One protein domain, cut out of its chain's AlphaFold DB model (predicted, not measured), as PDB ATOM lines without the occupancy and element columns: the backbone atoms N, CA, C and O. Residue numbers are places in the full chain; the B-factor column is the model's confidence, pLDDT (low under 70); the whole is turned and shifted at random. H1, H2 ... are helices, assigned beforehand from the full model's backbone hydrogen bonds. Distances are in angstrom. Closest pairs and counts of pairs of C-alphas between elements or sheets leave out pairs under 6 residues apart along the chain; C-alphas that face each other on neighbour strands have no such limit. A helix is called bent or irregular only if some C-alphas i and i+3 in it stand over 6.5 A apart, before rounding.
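Overview. This is residues 47 to 106 of the 106 residues of the protein "HipA_C domain-containing protein" of Desulfovibrio sp. S3730MH75 (UniProt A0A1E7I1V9). A helical hairpin, H2 folding back tightly into the longer H3, makes one side of a flat model, and H3 runs on past the part that packs on H2. Short H1 and the loops of residues 52 to 67 lie towards the end of H2 at Thr 68, and the tail of residues 99 to 106 folds back from the end of H3 towards Asp 47, bringing the two ends of the printed part near each other. The printed part has 60 residues with three named helices, H1, H2 and H3 in that order, and no named strand; its class is all helix. It is compact, with a radius of gyration of the C-alphas of 11.7 A, and its C-alphas span 29 by 29 by 15 A.

Arrangement. H1, residues 48 to 51, touches no helix but is near H2, residues 68 to 78. These two are close but not clearly touching, with 1 pair of C-alphas within 8 A, those of Phe 48 and Cys 71, 6.9 A apart. H2 and H3, residues 82 to 98, touch and form a helical hairpin. Their closest C-alphas, those of Gln 76 and Pro 82, are 4.9 A apart, and H3 touches H2 with residues 82 to 89 alone. The lines of H2 and H3 stand at a shallow tilt of 23 degrees, and they run opposite ways. H1 and H3 are apart. In H2 and H3 every O i to N i+4 pair is within hydrogen-bond range; H1 is too short for such a pair, and its 1 pair of O i to N i+3 has 0 within range.

Along the chain. H1 runs from Phe 48, whose C-alpha is at (22.431, 184.585, 244.384), to Ala 51. H2 runs from Thr 68, with its C-alpha at (21.438, 180.800, 235.100), to His 78 and measures 15.5 A from first to last C-alpha. H3, the longest helix with 17 residues, runs from Pro 82 to Cys 98 over 24.4 A, and C-alpha 98 is at (19.528, 164.065, 236.604). No helix is bent.

Size, cuts and confidence. The two C-alphas farthest apart, those of Ser 80 and Gly 100, are 30.4 A from each other, while the C-alphas of Asp 47 and Gly 106, the first and last printed, are 6.8 A apart. The link from H1 to H2, residues 52 to 67, is long, and the link from H2 to H3 is tight. The printed part has no cut, and it ends at Gly 106, the chain's last residue. The mean pLDDT of the printed part is 96.6, and no printed residue is under 70.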
ATOM      1  N   ASP A  47      23.437 184.448 249.195       97.12
ATOM      2  CA  ASP A  47      22.840 183.671 248.101       97.12
ATOM      3  C   ASP A  47      22.873 184.460 246.773       97.12
ATOM      4  O   ASP A  47      23.382 185.587 246.720       97.12
ATOM      5  N   PHE A  48      22.389 183.878 245.667       97.62
ATOM      6  CA  PHE A  48      22.431 184.585 244.384       97.62
ATOM      7  C   PHE A  48      21.415 185.725 244.313       97.62
ATOM      8  O   PHE A  48      21.692 186.711 243.629       97.62
ATOM      9  N   CYS A  49      20.285 185.638 245.021       97.44
ATOM     10  CA  CYS A  49      19.338 186.749 245.110       97.44
ATOM     11  C   CYS A  49      20.009 187.976 245.739       97.44
ATOM     12  O   CYS A  49      20.026 189.049 245.139       97.44
ATOM     13  N   GLN A  50      20.634 187.805 246.900       97.50
ATOM     14  CA  GLN A  50      21.345 188.853 247.627       97.50
ATOM     15  C   GLN A  50      22.499 189.425 246.808       97.50
ATOM     16  O   GLN A  50      22.584 190.641 246.642       97.50
ATOM     17  N   ALA A  51      23.334 188.559 246.230       97.25
ATOM     18  CA  ALA A  51      24.497 188.988 245.462       97.25
ATOM     19  C   ALA A  51      24.119 189.734 244.161       97.25
ATOM     20  O   ALA A  51      24.924 190.498 243.628       97.25
ATOM     21  N   LEU A  52      22.896 189.536 243.652       96.56
ATOM     22  CA  LEU A  52      22.327 190.271 242.515       96.56
ATOM     23  C   LEU A  52      21.416 191.440 242.936       96.56
ATOM     24  O   LEU A  52      20.893 192.137 242.068       96.56
ATOM     25  N   GLY A  53      21.225 191.670 244.238       95.75
ATOM     26  CA  GLY A  53      20.351 192.722 244.763       95.75
ATOM     27  C   GLY A  53      18.857 192.485 244.510       95.75
ATOM     28  O   GLY A  53      18.092 193.445 244.439       95.75
ATOM     29  N   LEU A  54      18.437 191.229 244.346       95.44
ATOM     30  CA  LEU A  54      17.048 190.842 244.103       95.44
ATOM     31  C   LEU A  54      16.301 190.540 245.406       95.44
ATOM     32  O   LEU A  54      16.869 190.070 246.394       95.44
ATOM     33  N   SER A  55      14.990 190.786 245.391       94.62
ATOM     34  CA  SER A  55      14.095 190.416 246.488       94.62
ATOM     35  C   SER A  55      14.001 188.890 246.621       94.62
ATOM     36  O   SER A  55      13.932 188.205 245.601       94.62
ATOM     37  N   PRO A  56      13.875 188.331 247.841       92.69
ATOM     38  CA  PRO A  56      13.642 186.893 248.026       92.69
ATOM     39  C   PRO A  56      12.335 186.400 247.378       92.69
ATOM     40  O   PRO A  56      12.192 185.210 247.102       92.69
ATOM     41  N   HIS A  57      11.381 187.298 247.103       91.88
ATOM     42  CA  HIS A  57      10.163 186.973 246.351       91.88
ATOM     43  C   HIS A  57      10.427 186.693 244.864       91.88
ATOM     44  O   HIS A  57       9.584 186.104 244.202       91.88
ATOM     45  N   GLN A  58      11.596 187.083 244.352       91.19
ATOM     46  CA  GLN A  58      12.033 186.889 242.970       91.19
ATOM     47  C   GLN A  58      13.119 185.810 242.893       91.19
ATOM     48  O   GLN A  58      14.082 185.929 242.145       91.19
ATOM     49  N   LYS A  59      13.016 184.756 243.703       90.19
ATOM     50  CA  LYS A  59      13.998 183.663 243.664       90.19
ATOM     51  C   LYS A  59      13.854 182.779 242.419       90.19
ATOM     52  O   LYS A  59      14.846 182.243 241.934       90.19
ATOM     53  N   TYR A  60      12.641 182.660 241.871       94.94
ATOM     54  CA  TYR A  60      12.354 181.858 240.679       94.94
ATOM     55  C   TYR A  60      12.552 182.654 239.388       94.94
ATOM     56  O   TYR A  60      12.018 183.749 239.235       94.94
ATOM     57  N   GLU A  61      13.245 182.063 238.414       94.69
ATOM     58  CA  GLU A  61      13.458 182.659 237.086       94.69
ATOM     59  C   GLU A  61      12.136 183.012 236.377       94.69
ATOM     60  O   GLU A  61      12.031 184.078 235.773       94.69
ATOM     61  N   ALA A  62      11.108 182.166 236.512       93.75
ATOM     62  CA  ALA A  62       9.783 182.397 235.924       93.75
ATOM     63  C   ALA A  62       9.104 183.688 236.425       93.75
ATOM     64  O   ALA A  62       8.326 184.289 235.688       93.75
ATOM     65  N   ASP A  63       9.455 184.146 237.630       92.69
ATOM     66  CA  ASP A  63       8.921 185.357 238.262       92.69
ATOM     67  C   ASP A  63       9.847 186.577 238.056       92.69
ATOM     68  O   ASP A  63       9.797 187.561 238.799       92.69
ATOM     69  N   GLY A  64      10.735 186.517 237.054       91.94
ATOM     70  CA  GLY A  64      11.745 187.549 236.791       91.94
ATOM     71  C   GLY A  64      12.941 187.491 237.744       91.94
ATOM     72  O   GLY A  64      13.610 188.503 237.956       91.94
ATOM     73  N   GLY A  65      13.169 186.326 238.350       94.88
ATOM     74  CA  GLY A  65      14.222 186.089 239.322       94.88
ATOM     75  C   GLY A  65      15.600 185.792 238.752       94.88
ATOM     76  O   GLY A  65      15.921 186.108 237.607       94.88
ATOM     77  N   VAL A  66      16.433 185.168 239.584       96.81
ATOM     78  CA  VAL A  66      17.811 184.807 239.237       96.81
ATOM     79  C   VAL A  66      17.839 183.853 238.039       96.81
ATOM     80  O   VAL A  66      17.334 182.736 238.103       96.81
ATOM     81  N   THR A  67      18.499 184.272 236.959       97.38
ATOM     82  CA  THR A  67      18.740 183.433 235.777       97.38
ATOM     83  C   THR A  67      20.074 182.699 235.871       97.38
ATOM     84  O   THR A  67      21.064 183.207 236.411       97.38
ATOM     85  N   THR A  68      20.168 181.542 235.209       97.12
ATOM     86  CA  THR A  68      21.438 180.800 235.100       97.12
ATOM     87  C   THR A  68      22.555 181.673 234.505       97.12
ATOM     88  O   THR A  68      23.686 181.670 234.995       97.12
ATOM     89  N   LYS A  69      22.245 182.486 233.483       98.06
ATOM     90  CA  LYS A  69      23.213 183.394 232.842       98.06
ATOM     91  C   LYS A  69      23.806 184.397 233.837       98.06
ATOM     92  O   LYS A  69      25.018 184.621 233.811       98.06
ATOM     93  N   GLN A  70      22.983 184.975 234.712       98.12
ATOM     94  CA  GLN A  70      23.450 185.903 235.746       98.12
ATOM     95  C   GLN A  70      24.369 185.205 236.750       98.12
ATOM     96  O   GLN A  70      25.430 185.749 237.047       98.12
ATOM     97  N   CYS A  71      24.051 183.983 237.189       98.25
ATOM     98  CA  CYS A  71      24.927 183.215 238.083       98.25
ATOM     99  C   CYS A  71      26.314 182.973 237.466       98.25
ATOM    100  O   CYS A  71      27.340 183.195 238.113       98.25
ATOM    101  N   PHE A  72      26.373 182.562 236.193       98.56
ATOM    102  CA  PHE A  72      27.650 182.370 235.494       98.56
ATOM    103  C   PHE A  72      28.436 183.674 235.336       98.56
ATOM    104  O   PHE A  72      29.662 183.654 235.472       98.56
ATOM    105  N   GLN A  73      27.757 184.793 235.068       98.56
ATOM    106  CA  GLN A  73      28.391 186.107 234.971       98.56
ATOM    107  C   GLN A  73      28.933 186.571 236.329       98.56
ATOM    108  O   GLN A  73      30.077 187.011 236.407       98.56
ATOM    109  N   LEU A  74      28.160 186.407 237.404       98.25
ATOM    110  CA  LEU A  74      28.567 186.763 238.760       98.25
ATOM    111  C   LEU A  74      29.820 185.987 239.175       98.25
ATOM    112  O   LEU A  74      30.800 186.578 239.627       98.25
ATOM    113  N   LEU A  75      29.842 184.673 238.927       98.31
ATOM    114  CA  LEU A  75      31.026 183.846 239.163       98.31
ATOM    115  C   LEU A  75      32.200 184.219 238.252       98.31
ATOM    116  O   LEU A  75      33.346 184.105 238.675       98.31
ATOM    117  N   GLN A  76      31.955 184.652 237.014       98.38
ATOM    118  CA  GLN A  76      33.023 185.116 236.130       98.38
ATOM    119  C   GLN A  76      33.689 186.392 236.663       98.38
ATOM    120  O   GLN A  76      34.906 186.524 236.563       98.38
ATOM    121  N   THR A  77      32.894 187.317 237.201       98.19
ATOM    122  CA  THR A  77      33.351 188.653 237.600       98.19
ATOM    123  C   THR A  77      33.895 188.701 239.030       98.19
ATOM    124  O   THR A  77      34.889 189.383 239.262       98.19
ATOM    125  N   HIS A  78      33.285 187.985 239.980       97.94
ATOM    126  CA  HIS A  78      33.554 188.166 241.417       97.94
ATOM    127  C   HIS A  78      34.202 186.962 242.112       97.94
ATOM    128  O   HIS A  78      34.681 187.080 243.239       97.94
ATOM    129  N   SER A  79      34.237 185.792 241.473       97.62
ATOM    130  CA  SER A  79      34.877 184.616 242.064       97.62
ATOM    131  C   SER A  79      36.397 184.770 242.103       97.62
ATOM    132  O   SER A  79      37.011 185.146 241.108       97.62
ATOM    133  N   SER A  80      37.034 184.338 243.193       97.75
ATOM    134  CA  SER A  80      38.496 184.176 243.250       97.75
ATOM    135  C   SER A  80      39.016 183.068 242.321       97.75
ATOM    136  O   SER A  80      40.187 183.062 241.956       97.75
ATOM    137  N   HIS A  81      38.145 182.135 241.915       98.06
ATOM    138  CA  HIS A  81      38.468 181.034 241.003       98.06
ATOM    139  C   HIS A  81      37.373 180.871 239.929       98.06
ATOM    140  O   HIS A  81      36.593 179.911 239.980       98.06
ATOM    141  N   PRO A  82      37.258 181.796 238.953       98.25
ATOM    142  CA  PRO A  82      36.134 181.840 238.012       98.25
ATOM    143  C   PRO A  82      35.919 180.547 237.217       98.25
ATOM    144  O   PRO A  82      34.806 180.030 237.149       98.25
ATOM    145  N   ALA A  83      36.983 179.979 236.644       98.38
ATOM    146  CA  ALA A  83      36.886 178.761 235.835       98.38
ATOM    147  C   ALA A  83      36.392 177.558 236.657       98.38
ATOM    148  O   ALA A  83      35.443 176.881 236.261       98.38
ATOM    149  N   LYS A  84      36.989 177.338 237.836       98.19
ATOM    150  CA  LYS A  84      36.627 176.243 238.746       98.19
ATOM    151  C   LYS A  84      35.174 176.351 239.212       98.19
ATOM    152  O   LYS A  84      34.443 175.366 239.159       98.19
ATOM    153  N   ASN A  85      34.750 177.538 239.640       98.19
ATOM    154  CA  ASN A  85      33.425 177.717 240.234       98.19
ATOM    155  C   ASN A  85      32.306 177.686 239.184       98.19
ATOM    156  O   ASN A  85      31.252 177.115 239.448       98.19
ATOM    157  N   ARG A  86      32.548 178.182 237.962       98.38
ATOM    158  CA  ARG A  86      31.602 178.009 236.846       98.38
ATOM    159  C   ARG A  86      31.457 176.544 236.438       98.38
ATOM    160  O   ARG A  86      30.342 176.093 236.202       98.38
ATOM    161  N   LEU A  87      32.554 175.781 236.406       98.31
ATOM    162  CA  LEU A  87      32.480 174.338 236.158       98.31
ATOM    163  C   LEU A  87      31.704 173.614 237.269       98.31
ATOM    164  O   LEU A  87      30.907 172.725 236.978       98.31
ATOM    165  N   ALA A  88      31.898 174.004 238.532       98.19
ATOM    166  CA  ALA A  88      31.138 173.453 239.653       98.19
ATOM    167  C   ALA A  88      29.634 173.763 239.543       98.19
ATOM    168  O   ALA A  88      28.822 172.856 239.725       98.19
ATOM    169  N   LEU A  89      29.265 174.997 239.177       98.31
ATOM    170  CA  LEU A  89      27.873 175.381 238.926       98.31
ATOM    171  C   LEU A  89      27.262 174.563 237.781       98.31
ATOM    172  O   LEU A  89      26.185 173.998 237.950       98.31
ATOM    173  N   LEU A  90      27.970 174.420 236.653       98.44
ATOM    174  CA  LEU A  90      27.510 173.604 235.524       98.44
ATOM    175  C   LEU A  90      27.261 172.150 235.941       98.44
ATOM    176  O   LEU A  90      26.216 171.582 235.633       98.44
ATOM    177  N   ARG A  91      28.203 171.556 236.684       98.25
ATOM    178  CA  ARG A  91      28.047 170.200 237.224       98.25
ATOM    179  C   ARG A  91      26.821 170.093 238.129       98.25
ATOM    180  O   ARG A  91      26.131 169.082 238.066       98.25
ATOM    181  N   MET A  92      26.554 171.104 238.956       98.12
ATOM    182  CA  MET A  92      25.404 171.107 239.867       98.12
ATOM    183  C   MET A  92      24.076 171.217 239.110       98.12
ATOM    184  O   MET A  92      23.131 170.513 239.447       98.12
ATOM    185  N   ILE A  93      24.013 172.036 238.055       98.06
ATOM    186  CA  ILE A  93      22.835 172.146 237.180       98.06
ATOM    187  C   ILE A  93      22.524 170.792 236.533       98.06
ATOM    188  O   ILE A  93      21.396 170.313 236.621       98.06
ATOM    189  N   ILE A  94      23.536 170.140 235.947       98.38
ATOM    190  CA  ILE A  94      23.385 168.806 235.344       98.38
ATOM    191  C   ILE A  94      22.936 167.787 236.398       98.38
ATOM    192  O   ILE A  94      22.029 167.000 236.151       98.38
ATOM    193  N   PHE A  95      23.535 167.818 237.589       98.44
ATOM    194  CA  PHE A  95      23.156 166.927 238.680       98.44
ATOM    195  C   PHE A  95      21.693 167.108 239.095       98.44
ATOM    196  O   PHE A  95      20.973 166.116 239.175       98.44
ATOM    197  N   ASN A  96      21.242 168.350 239.307       98.19
ATOM    198  CA  ASN A  96      19.853 168.654 239.664       98.19
ATOM    199  C   ASN A  96      18.873 168.154 238.600       98.19
ATOM    200  O   ASN A  96      17.870 167.542 238.960       98.19
ATOM    201  N   TYR A  97      19.204 168.321 237.316       98.00
ATOM    202  CA  TYR A  97      18.426 167.741 236.221       98.00
ATOM    203  C   TYR A  97      18.341 166.211 236.330       98.00
ATOM    204  O   TYR A  97      17.249 165.651 236.318       98.00
ATOM    205  N   CYS A  98      19.477 165.527 236.512       98.31
ATOM    206  CA  CYS A  98      19.528 164.065 236.604       98.31
ATOM    207  C   CYS A  98      18.741 163.487 237.790       98.31
ATOM    208  O   CYS A  98      18.220 162.380 237.679       98.31
ATOM    209  N   ILE A  99      18.670 164.199 238.919       97.88
ATOM    210  CA  ILE A  99      17.939 163.736 240.111       97.88
ATOM    211  C   ILE A  99      16.503 164.271 240.192       97.88
ATOM    212  O   ILE A  99      15.821 164.004 241.180       97.88
ATOM    213  N   GLY A 100      16.051 165.041 239.196       98.19
ATOM    214  CA  GLY A 100      14.715 165.642 239.175       98.19
ATOM    215  C   GLY A 100      14.496 166.726 240.235       98.19
ATOM    216  O   GLY A 100      13.369 166.925 240.682       98.19
ATOM    217  N   ASN A 101      15.554 167.417 240.671       97.94
ATOM    218  CA  ASN A 101      15.417 168.548 241.583       97.94
ATOM    219  C   ASN A 101      14.965 169.799 240.814       97.94
ATOM    220  O   ASN A 101      15.774 170.453 240.156       97.94
ATOM    221  N   MET A 102      13.680 170.129 240.939       94.50
ATOM    222  CA  MET A 102      13.033 171.243 240.237       94.50
ATOM    223  C   MET A 102      12.987 172.552 241.043       94.50
ATOM    224  O   MET A 102      12.448 173.537 240.550       94.50
ATOM    225  N   ASP A 103      13.548 172.581 242.256       96.25
ATOM    226  CA  ASP A 103      13.495 173.743 243.162       96.25
ATOM    227  C   ASP A 103      14.886 174.374 243.385       96.25
ATOM    228  O   ASP A 103      15.177 174.970 244.419       96.25
ATOM    229  N   ALA A 104      15.790 174.224 242.412       94.81
ATOM    230  CA  ALA A 104      17.138 174.797 242.444       94.81
ATOM    231  C   ALA A 104      17.144 176.277 242.006       94.81
ATOM    232  O   ALA A 104      17.688 176.618 240.956       94.81
ATOM    233  N   HIS A 105      16.499 177.135 242.795       95.38
ATOM    234  CA  HIS A 105      16.374 178.574 242.543       95.38
ATOM    235  C   HIS A 105      17.591 179.387 243.037       95.38
ATOM    236  O   HIS A 105      18.556 178.823 243.561       95.38
ATOM    237  N   GLY A 106      17.543 180.711 242.832       84.00
ATOM    238  CA  GLY A 106      18.574 181.664 243.268       84.00
ATOM    239  C   GLY A 106      18.714 181.816 244.774       84.00
ATOM    240  O   GLY A 106      17.725 181.523 245.487       84.00
TER     241      GLY A 106